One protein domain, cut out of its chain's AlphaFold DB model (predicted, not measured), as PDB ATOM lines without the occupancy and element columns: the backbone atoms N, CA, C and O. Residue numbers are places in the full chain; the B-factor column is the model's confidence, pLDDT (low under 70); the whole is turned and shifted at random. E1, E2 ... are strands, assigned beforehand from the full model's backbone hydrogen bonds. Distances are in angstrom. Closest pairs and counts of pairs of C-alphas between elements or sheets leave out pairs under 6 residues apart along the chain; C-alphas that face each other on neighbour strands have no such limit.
ATOM      1  N   ASN A  54     196.904 156.582 132.824       49.69
ATOM      2  CA  ASN A  54     196.415 157.192 134.074       49.69
ATOM      3  C   ASN A  54     194.873 157.313 134.014       49.69
ATOM      4  O   ASN A  54     194.300 158.357 134.313       49.69
ATOM      5  N   SER A  55     194.212 156.286 133.471       64.19
ATOM      6  CA  SER A  55     192.746 156.204 133.394       64.19
ATOM      7  C   SER A  55     192.218 155.336 134.540       64.19
ATOM      8  O   SER A  55     193.013 154.718 135.223       64.19
ATOM      9  N   THR A  56     190.908 155.234 134.762       62.25
ATOM     10  CA  THR A  56     190.336 154.292 135.752       62.25
ATOM     11  C   THR A  56     190.581 152.812 135.418       62.25
ATOM     12  O   THR A  56     190.377 151.948 136.269       62.25
ATOM     13  N   GLU A  57     191.021 152.534 134.190       74.19
ATOM     14  CA  GLU A  57     191.449 151.237 133.676       74.19
ATOM     15  C   GLU A  57     192.973 151.292 133.488       74.19
ATOM     16  O   GLU A  57     193.483 151.830 132.498       74.19
ATOM     17  N   CYS A  58     193.735 150.819 134.479       80.88
ATOM     18  CA  CYS A  58     195.188 150.765 134.365       80.88
ATOM     19  C   CYS A  58     195.544 149.595 133.441       80.88
ATOM     20  O   CYS A  58     195.536 148.449 133.884       80.88
ATOM     21  N   SER A  59     195.836 149.865 132.169       83.81
ATOM     22  CA  SER A  59     196.237 148.838 131.203       83.81
ATOM     23  C   SER A  59     197.746 148.859 130.949       83.81
ATOM     24  O   SER A  59     198.364 149.921 130.817       83.81
ATOM     25  N   SER A  60     198.347 147.671 130.884       77.38
ATOM     26  CA  SER A  60     199.776 147.473 130.651       77.38
ATOM     27  C   SER A  60     200.015 146.387 129.581       77.38
ATOM     28  O   SER A  60     199.379 145.335 129.614       77.38
ATOM     29  N   ASN A  61     201.015 146.577 128.701       78.00
ATOM     30  CA  ASN A  61     201.343 145.668 127.579       78.00
ATOM     31  C   ASN A  61     202.682 144.906 127.736       78.00
ATOM     32  O   ASN A  61     203.473 145.210 128.623       78.00
ATOM     33  N   LEU A  62     202.923 143.955 126.810       63.38
ATOM     34  CA  LEU A  62     204.112 143.125 126.480       63.38
ATOM     35  C   LEU A  62     204.862 142.421 127.638       63.38
ATOM     36  O   LEU A  62     205.139 141.227 127.535       63.38
ATOM     37  N   THR A  63     205.154 143.106 128.744       71.50
ATOM     38  CA  THR A  63     205.862 142.614 129.947       71.50
ATOM     39  C   THR A  63     205.193 143.108 131.241       71.50
ATOM     40  O   THR A  63     205.860 143.529 132.184       71.50
ATOM     41  N   SER A  64     203.868 143.179 131.242       72.69
ATOM     42  CA  SER A  64     203.121 144.187 131.981       72.69
ATOM     43  C   SER A  64     202.867 143.932 133.461       72.69
ATOM     44  O   SER A  64     202.350 142.891 133.850       72.69
ATOM     45  N   ILE A  65     203.090 144.979 134.261       86.81
ATOM     46  CA  ILE A  65     202.560 145.111 135.621       86.81
ATOM     47  C   ILE A  65     201.533 146.252 135.604       86.81
ATOM     48  O   ILE A  65     201.854 147.370 135.187       86.81
ATOM     49  N   ALA A  66     200.303 145.986 136.028       90.56
ATOM     50  CA  ALA A  66     199.237 146.971 136.190       90.56
ATOM     51  C   ALA A  66     198.832 147.052 137.661       90.56
ATOM     52  O   ALA A  66     198.503 146.036 138.267       90.56
ATOM     53  N   ILE A  67     198.860 148.253 138.239       91.38
ATOM     54  CA  ILE A  67     198.471 148.499 139.628       91.38
ATOM     55  C   ILE A  67     197.380 149.565 139.653       91.38
ATOM     56  O   ILE A  67     197.612 150.695 139.227       91.38
ATOM     57  N   ALA A  68     196.217 149.212 140.190       89.50
ATOM     58  CA  ALA A  68     195.054 150.069 140.350       89.50
ATOM     59  C   ALA A  68     194.671 150.152 141.834       89.50
ATOM     60  O   ALA A  68     194.511 149.127 142.493       89.50
ATOM     61  N   ILE A  69     194.513 151.355 142.386       90.81
ATOM     62  CA  ILE A  69     194.144 151.549 143.797       90.81
ATOM     63  C   ILE A  69     192.961 152.505 143.884       90.81
ATOM     64  O   ILE A  69     193.092 153.672 143.543       90.81
ATOM     65  N   GLY A  70     191.817 152.041 144.373       87.88
ATOM     66  CA  GLY A  70     190.590 152.813 144.524       87.88
ATOM     67  C   GLY A  70     189.345 151.929 144.494       87.88
ATOM     68  O   GLY A  70     189.380 150.763 144.110       87.88
ATOM     69  N   THR A  71     188.205 152.485 144.899       89.94
ATOM     70  CA  THR A  71     186.918 151.798 144.697       89.94
ATOM     71  C   THR A  71     186.640 151.685 143.192       89.94
ATOM     72  O   THR A  71     186.856 152.646 142.461       89.94
ATOM     73  N   ASN A  72     186.184 150.521 142.726       89.81
ATOM     74  CA  ASN A  72     186.047 150.157 141.312       89.81
ATOM     75  C   ASN A  72     187.361 150.238 140.509       89.81
ATOM     76  O   ASN A  72     187.327 150.443 139.299       89.81
ATOM     77  N   ALA A  73     188.523 150.133 141.163       89.88
ATOM     78  CA  ALA A  73     189.808 150.159 140.474       89.88
ATOM     79  C   ALA A  73     189.958 148.948 139.549       89.88
ATOM     80  O   ALA A  73     189.732 147.818 139.981       89.88
ATOM     81  N   GLN A  74     190.362 149.178 138.299       94.06
ATOM     82  CA  GLN A  74     190.553 148.118 137.312       94.06
ATOM     83  C   GLN A  74     192.019 148.053 136.876       94.06
ATOM     84  O   GLN A  74     192.570 149.046 136.399       94.06
ATOM     85  N   ALA A  75     192.655 146.897 137.055       92.94
ATOM     86  CA  ALA A  75     194.016 146.621 136.604       92.94
ATOM     87  C   ALA A  75     193.989 145.553 135.506       92.94
ATOM     88  O   ALA A  75     193.469 144.463 135.735       92.94
ATOM     89  N   HIS A  76     194.582 145.854 134.352       92.88
ATOM     90  CA  HIS A  76     194.652 144.984 133.177       92.88
ATOM     91  C   HIS A  76     196.107 144.776 132.746       92.88
ATOM     92  O   HIS A  76     196.799 145.746 132.427       92.88
ATOM     93  N   ALA A  77     196.596 143.535 132.735       91.12
ATOM     94  CA  ALA A  77     197.970 143.232 132.327       91.12
ATOM     95  C   ALA A  77     198.045 142.087 131.302       91.12
ATOM     96  O   ALA A  77     198.171 140.915 131.646       91.12
ATOM     97  N   ASP A  78     198.071 142.456 130.019       86.69
ATOM     98  CA  ASP A  78     197.900 141.519 128.895       86.69
ATOM     99  C   ASP A  78     199.235 141.066 128.261       86.69
ATOM    100  O   ASP A  78     199.358 140.831 127.057       86.69
ATOM    101  N   GLY A  79     200.300 141.010 129.064       84.19
ATOM    102  CA  GLY A  79     201.670 140.738 128.615       84.19
ATOM    103  C   GLY A  79     202.113 139.285 128.786       84.19
ATOM    104  O   GLY A  79     201.425 138.463 129.387       84.19
ATOM    105  N   LEU A  80     203.331 138.972 128.326       87.38
ATOM    106  CA  LEU A  80     203.946 137.641 128.477       87.38
ATOM    107  C   LEU A  80     204.103 137.222 129.955       87.38
ATOM    108  O   LEU A  80     204.051 136.033 130.278       87.38
ATOM    109  N   PHE A  81     204.278 138.219 130.826       88.56
ATOM    110  CA  PHE A  81     204.383 138.125 132.283       88.56
ATOM    111  C   PHE A  81     203.341 139.049 132.938       88.56
ATOM    112  O   PHE A  81     203.707 139.970 133.663       88.56
ATOM    113  N   GLY A  82     202.062 138.867 132.603       89.50
ATOM    114  CA  GLY A  82     200.981 139.737 133.068       89.50
ATOM    115  C   GLY A  82     200.825 139.694 134.590       89.50
ATOM    116  O   GLY A  82     200.635 138.628 135.170       89.50
ATOM    117  N   ALA A  83     200.917 140.844 135.251       92.38
ATOM    118  CA  ALA A  83     200.651 140.992 136.676       92.38
ATOM    119  C   ALA A  83     199.672 142.147 136.912       92.38
ATOM    120  O   ALA A  83     200.050 143.313 136.829       92.38
ATOM    121  N   ALA A  84     198.422 141.829 137.231       94.88
ATOM    122  CA  ALA A  84     197.388 142.797 137.572       94.88
ATOM    123  C   ALA A  84     197.168 142.834 139.091       94.88
ATOM    124  O   ALA A  84     196.936 141.803 139.720       94.88
ATOM    125  N   LEU A  85     197.214 144.024 139.682       95.75
ATOM    126  CA  LEU A  85     196.958 144.288 141.094       95.75
ATOM    127  C   LEU A  85     195.887 145.372 141.210       95.75
ATOM    128  O   LEU A  85     196.122 146.502 140.801       95.75
ATOM    129  N   ALA A  86     194.742 145.058 141.803       95.56
ATOM    130  CA  ALA A  86     193.664 146.010 142.037       95.56
ATOM    131  C   ALA A  86     193.278 146.038 143.526       95.56
ATOM    132  O   ALA A  86     192.977 145.006 144.120       95.56
ATOM    133  N   VAL A  87     193.279 147.212 144.156       95.38
ATOM    134  CA  VAL A  87     192.977 147.363 145.589       95.38
ATOM    135  C   VAL A  87     191.863 148.381 145.795       95.38
ATOM    136  O   VAL A  87     192.033 149.557 145.505       95.38
ATOM    137  N   GLY A  88     190.745 147.941 146.356       93.69
ATOM    138  CA  GLY A  88     189.586 148.728 146.753       93.69
ATOM    139  C   GLY A  88     188.281 147.939 146.613       93.69
ATOM    140  O   GLY A  88     188.246 146.830 146.085       93.69
ATOM    141  N   ASN A  89     187.178 148.498 147.108       94.69
ATOM    142  CA  ASN A  89     185.873 147.850 146.960       94.69
ATOM    143  C   ASN A  89     185.516 147.740 145.478       94.69
ATOM    144  O   ASN A  89     185.701 148.703 144.739       94.69
ATOM    145  N   GLN A  90     185.015 146.586 145.049       94.75
ATOM    146  CA  GLN A  90     184.734 146.243 143.656       94.75
ATOM    147  C   GLN A  90     185.983 146.342 142.756       94.75
ATOM    148  O   GLN A  90     185.862 146.607 141.562       94.75
ATOM    149  N   ALA A  91     187.186 146.183 143.320       95.50
ATOM    150  CA  ALA A  91     188.420 146.164 142.545       95.50
ATOM    151  C   ALA A  91     188.463 144.951 141.610       95.50
ATOM    152  O   ALA A  91     188.140 143.837 142.016       95.50
ATOM    153  N   ASN A  92     188.900 145.159 140.375       96.50
ATOM    154  CA  ASN A  92     188.974 144.128 139.354       96.50
ATOM    155  C   ASN A  92     190.403 144.030 138.810       96.50
ATOM    156  O   ASN A  92     190.885 144.952 138.159       96.50
ATOM    157  N   ALA A  93     191.089 142.924 139.075       96.62
ATOM    158  CA  ALA A  93     192.394 142.626 138.498       96.62
ATOM    159  C   ALA A  93     192.221 141.549 137.434       96.62
ATOM    160  O   ALA A  93     191.805 140.436 137.746       96.62
ATOM    161  N   THR A  94     192.532 141.866 136.184       94.56
ATOM    162  CA  THR A  94     192.353 140.950 135.060       94.56
ATOM    163  C   THR A  94     193.641 140.830 134.251       94.56
ATOM    164  O   THR A  94     194.303 141.824 133.973       94.56
ATOM    165  N   ASN A  95     193.980 139.612 133.839       91.44
ATOM    166  CA  ASN A  95     194.896 139.379 132.725       91.44
ATOM    167  C   ASN A  95     194.093 138.769 131.577       91.44
ATOM    168  O   ASN A  95     193.448 137.726 131.761       91.44
ATOM    169  N   GLU A  96     194.123 139.421 130.422       85.88
ATOM    170  CA  GLU A  96     193.552 138.941 129.170       85.88
ATOM    171  C   GLU A  96     194.694 138.691 128.162       85.88
ATOM    172  O   GLU A  96     195.785 139.240 128.272       85.88
ATOM    173  N   GLY A  97     194.506 137.797 127.189       79.56
ATOM    174  CA  GLY A  97     195.511 137.529 126.151       79.56
ATOM    175  C   GLY A  97     196.211 136.174 126.264       79.56
ATOM    176  O   GLY A  97     195.595 135.175 126.619       79.56
ATOM    177  N   SER A  98     197.479 136.103 125.848       81.00
ATOM    178  CA  SER A  98     198.320 134.894 125.879       81.00
ATOM    179  C   SER A  98     199.616 135.204 126.624       81.00
ATOM    180  O   SER A  98     200.431 135.994 126.157       81.00
ATOM    181  N   SER A  99     199.810 134.572 127.778       83.00
ATOM    182  CA  SER A  99     200.917 134.839 128.700       83.00
ATOM    183  C   SER A  99     201.647 133.536 129.011       83.00
ATOM    184  O   SER A  99     201.049 132.468 129.010       83.00
ATOM    185  N   LEU A 100     202.943 133.577 129.309       88.31
ATOM    186  CA  LEU A 100     203.589 132.418 129.940       88.31
ATOM    187  C   LEU A 100     203.188 132.346 131.414       88.31
ATOM    188  O   LEU A 100     202.878 131.274 131.931       88.31
ATOM    189  N   PHE A 101     203.142 133.514 132.053       89.69
ATOM    190  CA  PHE A 101     202.761 133.692 133.443       89.69
ATOM    191  C   PHE A 101     201.713 134.793 133.532       89.69
ATOM    192  O   PHE A 101     201.925 135.877 132.991       89.69
ATOM    193  N   GLY A 102     200.621 134.531 134.241       91.75
ATOM    194  CA  GLY A 102     199.655 135.559 134.601       91.75
ATOM    195  C   GLY A 102     199.360 135.531 136.099       91.75
ATOM    196  O   GLY A 102     199.061 134.477 136.659       91.75
ATOM    197  N   GLY A 103     199.429 136.680 136.758       94.31
ATOM    198  CA  GLY A 103     199.055 136.863 138.156       94.31
ATOM    199  C   GLY A 103     198.001 137.952 138.280       94.31
ATOM    200  O   GLY A 103     198.202 139.054 137.781       94.31
ATOM    201  N   ALA A 104     196.870 137.659 138.907       96.56
ATOM    202  CA  ALA A 104     195.837 138.647 139.203       96.56
ATOM    203  C   ALA A 104     195.614 138.698 140.715       96.56
ATOM    204  O   ALA A 104     195.365 137.665 141.335       96.56
ATOM    205  N   LEU A 105     195.699 139.878 141.320       97.69
ATOM    206  CA  LEU A 105     195.402 140.085 142.731       97.69
ATOM    207  C   LEU A 105     194.388 141.209 142.881       97.69
ATOM    208  O   LEU A 105     194.663 142.339 142.492       97.69
ATOM    209  N   ALA A 106     193.246 140.909 143.486       97.75
ATOM    210  CA  ALA A 106     192.227 141.891 143.808       97.75
ATOM    211  C   ALA A 106     191.926 141.880 145.311       97.75
ATOM    212  O   ALA A 106     191.751 140.818 145.908       97.75
ATOM    213  N   GLN A 107     191.853 143.051 145.939       97.62
ATOM    214  CA  GLN A 107     191.564 143.171 147.369       97.62
ATOM    215  C   GLN A 107     190.495 144.229 147.639       97.62
ATOM    216  O   GLN A 107     190.689 145.387 147.300       97.62
ATOM    217  N   GLY A 108     189.422 143.851 148.330       96.38
ATOM    218  CA  GLY A 108     188.314 144.704 148.755       96.38
ATOM    219  C   GLY A 108     186.966 143.984 148.683       96.38
ATOM    220  O   GLY A 108     186.863 142.861 148.191       96.38
ATOM    221  N   ASP A 109     185.906 144.622 149.175       95.12
ATOM    222  CA  ASP A 109     184.568 144.028 149.106       95.12
ATOM    223  C   ASP A 109     184.080 143.977 147.657       95.12
ATOM    224  O   ASP A 109     184.006 145.002 146.991       95.12
ATOM    225  N   GLY A 110     183.750 142.784 147.172       94.44
ATOM    226  CA  GLY A 110     183.408 142.464 145.791       94.44
ATOM    227  C   GLY A 110     184.605 142.480 144.851       94.44
ATOM    228  O   GLY A 110     184.430 142.678 143.651       94.44
ATOM    229  N   ALA A 111     185.815 142.315 145.391       96.75
ATOM    230  CA  ALA A 111     187.023 142.206 144.596       96.75
ATOM    231  C   ALA A 111     186.988 140.980 143.677       96.75
ATOM    232  O   ALA A 111     186.564 139.893 144.072       96.75
ATOM    233  N   ALA A 112     187.484 141.143 142.460       97.25
ATOM    234  CA  ALA A 112     187.496 140.094 141.464       97.25
ATOM    235  C   ALA A 112     188.877 139.982 140.811       97.25
ATOM    236  O   ALA A 112     189.422 140.965 140.318       97.25
ATOM    237  N   ALA A 113     189.457 138.786 140.842       97.50
ATOM    238  CA  ALA A 113     190.744 138.481 140.237       97.50
ATOM    239  C   ALA A 113     190.548 137.434 139.140       97.50
ATOM    240  O   ALA A 113     190.165 136.296 139.419       97.50
ATOM    241  N   PHE A 114     190.820 137.813 137.898       94.62
ATOM    242  CA  PHE A 114     190.606 136.976 136.731       94.62
ATOM    243  C   PHE A 114     191.893 136.794 135.944       94.62
ATOM    244  O   PHE A 114     192.561 137.747 135.557       94.62
ATOM    245  N   ASN A 115     192.203 135.551 135.624       92.19
ATOM    246  CA  ASN A 115     193.190 135.225 134.619       92.19
ATOM    247  C   ASN A 115     192.499 134.406 133.533       92.19
ATOM    248  O   ASN A 115     192.309 133.199 133.680       92.19
ATOM    249  N   ARG A 116     192.030 135.094 132.488       84.81
ATOM    250  CA  ARG A 116     191.250 134.493 131.386       84.81
ATOM    251  C   ARG A 116     192.134 133.956 130.265       84.81
ATOM    252  O   ARG A 116     191.647 133.379 129.301       84.81
ATOM    253  N   THR A 117     193.432 134.162 130.402       72.25
ATOM    254  CA  THR A 117     194.463 133.793 129.450       72.25
ATOM    255  C   THR A 117     194.727 132.290 129.483       72.25
ATOM    256  O   THR A 117     194.808 131.695 130.561       72.25
ATOM    257  N   SER A 118     194.993 131.694 128.315       76.88
ATOM    258  CA  SER A 118     195.637 130.378 128.171       76.88
ATOM    259  C   SER A 118     197.099 130.424 128.651       76.88
ATOM    260  O   SER A 118     198.028 130.175 127.883       76.88
ATOM    261  N   SER A 119     197.328 130.819 129.907       83.00
ATOM    262  CA  SER A 119     198.679 130.905 130.456       83.00
ATOM    263  C   SER A 119     199.245 129.517 130.708       83.00
ATOM    264  O   SER A 119     198.494 128.615 131.066       83.00
ATOM    265  N   LEU A 120     200.565 129.334 130.638       87.56
ATOM    266  CA  LEU A 120     201.162 128.113 131.192       87.56
ATOM    267  C   LEU A 120     200.956 128.070 132.713       87.56
ATOM    268  O   LEU A 120     200.542 127.047 133.251       87.56
ATOM    269  N   LEU A 121     201.219 129.188 133.391       90.94
ATOM    270  CA  LEU A 121     201.055 129.352 134.834       90.94
ATOM    271  C   LEU A 121     200.147 130.549 135.111       90.94
ATOM    272  O   LEU A 121     200.441 131.663 134.681       90.94
ATOM    273  N   ALA A 122     199.054 130.329 135.833       92.25
ATOM    274  CA  ALA A 122     198.068 131.364 136.105       92.25
ATOM    275  C   ALA A 122     197.644 131.366 137.575       92.25
ATOM    276  O   ALA A 122     197.016 130.417 138.042       92.25
ATOM    277  N   SER A 123     197.922 132.453 138.293       95.12
ATOM    278  CA  SER A 123     197.449 132.664 139.661       95.12
ATOM    279  C   SER A 123     196.396 133.771 139.732       95.12
ATOM    280  O   SER A 123     196.486 134.795 139.050       95.12
ATOM    281  N   SER A 124     195.360 133.573 140.543       96.69
ATOM    282  CA  SER A 124     194.353 134.598 140.827       96.69
ATOM    283  C   SER A 124     193.999 134.599 142.306       96.69
ATOM    284  O   SER A 124     193.646 133.565 142.866       96.69
ATOM    285  N   ILE A 125     194.119 135.750 142.955       97.94
ATOM    286  CA  ILE A 125     193.916 135.907 144.393       97.94
ATOM    287  C   ILE A 125     192.909 137.029 144.609       97.94
ATOM    288  O   ILE A 125     193.168 138.164 144.222       97.94
ATOM    289  N   ALA A 126     191.777 136.728 145.238       97.69
ATOM    290  CA  ALA A 126     190.749 137.706 145.565       97.69
ATOM    291  C   ALA A 126     190.488 137.718 147.077       97.69
ATOM    292  O   ALA A 126     190.191 136.687 147.677       97.69
ATOM    293  N   LEU A 127     190.601 138.882 147.712       97.19
ATOM    294  CA  LEU A 127     190.457 139.036 149.161       97.19
ATOM    295  C   LEU A 127     189.345 140.040 149.476       97.19
ATOM    296  O   LEU A 127     189.371 141.146 148.948       97.19
ATOM    297  N   GLY A 128     188.415 139.691 150.362       94.62
ATOM    298  CA  GLY A 128     187.305 140.544 150.800       94.62
ATOM    299  C   GLY A 128     185.951 139.833 150.770       94.62
ATOM    300  O   GLY A 128     185.840 138.665 150.393       94.62
ATOM    301  N   ASN A 129     184.885 140.529 151.172       92.44
ATOM    302  CA  ASN A 129     183.540 139.958 151.093       92.44
ATOM    303  C   ASN A 129     183.108 139.855 149.635       92.44
ATOM    304  O   ASN A 129     183.314 140.791 148.883       92.44
ATOM    305  N   ARG A 130     182.455 138.772 149.215       92.44
ATOM    306  CA  ARG A 130     182.071 138.521 147.814       92.44
ATOM    307  C   ARG A 130     183.269 138.498 146.862       92.44
ATOM    308  O   ARG A 130     183.114 138.823 145.688       92.44
ATOM    309  N   ALA A 131     184.452 138.146 147.365       94.31
ATOM    310  CA  ALA A 131     185.642 138.043 146.540       94.31
ATOM    311  C   ALA A 131     185.560 136.841 145.586       94.31
ATOM    312  O   ALA A 131     185.171 135.740 145.988       94.31
ATOM    313  N   VAL A 132     185.936 137.057 144.327       95.12
ATOM    314  CA  VAL A 132     185.894 136.043 143.269       95.12
ATOM    315  C   VAL A 132     187.268 135.917 142.628       95.12
ATOM    316  O   VAL A 132     187.782 136.883 142.078       95.12
ATOM    317  N   ALA A 133     187.853 134.725 142.661       96.12
ATOM    318  CA  ALA A 133     189.093 134.416 141.958       96.12
ATOM    319  C   ALA A 133     188.837 133.347 140.892       96.12
ATOM    320  O   ALA A 133     188.266 132.302 141.199       96.12
ATOM    321  N   SER A 134     189.277 133.582 139.654       94.00
ATOM    322  CA  SER A 134     189.158 132.605 138.567       94.00
ATOM    323  C   SER A 134     190.389 132.583 137.667       94.00
ATOM    324  O   SER A 134     190.841 133.635 137.225       94.00
ATOM    325  N   SER A 135     190.887 131.390 137.340       91.88
ATOM    326  CA  SER A 135     192.105 131.197 136.543       91.88
ATOM    327  C   SER A 135     191.941 130.095 135.488       91.88
ATOM    328  O   SER A 135     191.497 128.995 135.819       91.88
ATOM    329  N   GLY A 136     192.309 130.403 134.237       86.06
ATOM    330  CA  GLY A 136     192.169 129.544 133.049       86.06
ATOM    331  C   GLY A 136     193.476 129.025 132.434       86.06
ATOM    332  O   GLY A 136     193.476 128.600 131.278       86.06
ATOM    333  N   GLY A 137     194.593 129.077 133.167       84.06
ATOM    334  CA  GLY A 137     195.882 128.563 132.688       84.06
ATOM    335  C   GLY A 137     195.988 127.032 132.693       84.06
ATOM    336  O   GLY A 137     195.156 126.345 133.278       84.06
ATOM    337  N   ALA A 138     197.050 126.500 132.076       87.38
ATOM    338  CA  ALA A 138     197.410 125.089 132.161       87.38
ATOM    339  C   ALA A 138     197.594 124.709 133.633       87.38
ATOM    340  O   ALA A 138     196.811 123.923 134.139       87.38
TER     341      ALA A 138
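What this domain is: This is residues 54 to 138 of the 328 residues of an uncharacterized protein of Mycobacterium sp. EPa45 (UniProt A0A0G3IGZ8). The chain is wound in stacked, flattened turns, a two-sided solenoid: E1, E3, E5, E7 and E9 make a sheet on one side, and E2, E4, E6 and E8 make a sheet face to face with it. The two sheets form a thin, well-formed sandwich, and each link carries the chain from one sheet to the other. The printed part has 85 residues with nine named strands, E1 to E9 in order, and no named helix; the class is all strand. Both sheets are parallel, in the orders E1 E3 E5 E7 E9 and E2 E4 E6 E8. The whole is compact, with a radius of gyration of the C-alphas of 11.1 A, and flat, spanning 29 by 27 by 11 A.

Where its parts are: The sheet of five strands holds E1, residues 57 to 60, E3, residues 74 to 77, E5, residues 92 to 95, E7, residues 112 to 115, and E9, residues 132 to 135. E1 begins with C-alpha 57 at (191.449, 151.237, 133.676), and E9 ends with C-alpha 135 at (192.105, 131.197, 136.543). The other sheet holds E2, residues 65 to 69, 13.4 A from first to last C-alpha; E4, residues 81 to 87, 19.8 A; E6, residues 101 to 107, 20.2 A; and E8, residues 121 to 127, 20.3 A. C-alpha 101, where E6 begins, is at (202.761, 133.692, 133.443).

How they stand to each other: In the five-stranded sheet E1 and E9 are the edge strands. E1 and E3 are parallel at 13 degrees, with N 58 and O 74 2.9 A apart, within hydrogen-bond range. E5 and E7 are parallel at 2 degrees, with N 114 and O 93 at 2.8 A. E7 and E9 are parallel at 3 degrees, with N 113 and O 132 at 2.8 A. In the other sheet E2 and E8 are the edge strands. E4 and E6 are parallel at 1 degree, with N 84 and O 103 at 2.8 A, and E6 and E8 at 2 degrees, with N 123 and O 102 at 2.8 A. The sheets form a sandwich, two sheets face to face, their facing parts 5.8 A centre to centre and their best planes 5 degrees apart. Between them, the closest C-alphas of E4 and E5 are those of Ala 86 and Ala 93, 5.1 A apart. E3 and E6 are near each other, while E1 and E9 are apart.

The domain as a whole: The two C-alphas farthest apart are those of Leu 62 and Asn 129, at 32.2 A. The printed part has no cut, and the eight links between strands are tight. The mean pLDDT of the printed part is 88.8; residues 54 to 56 and residue 62 are under 70.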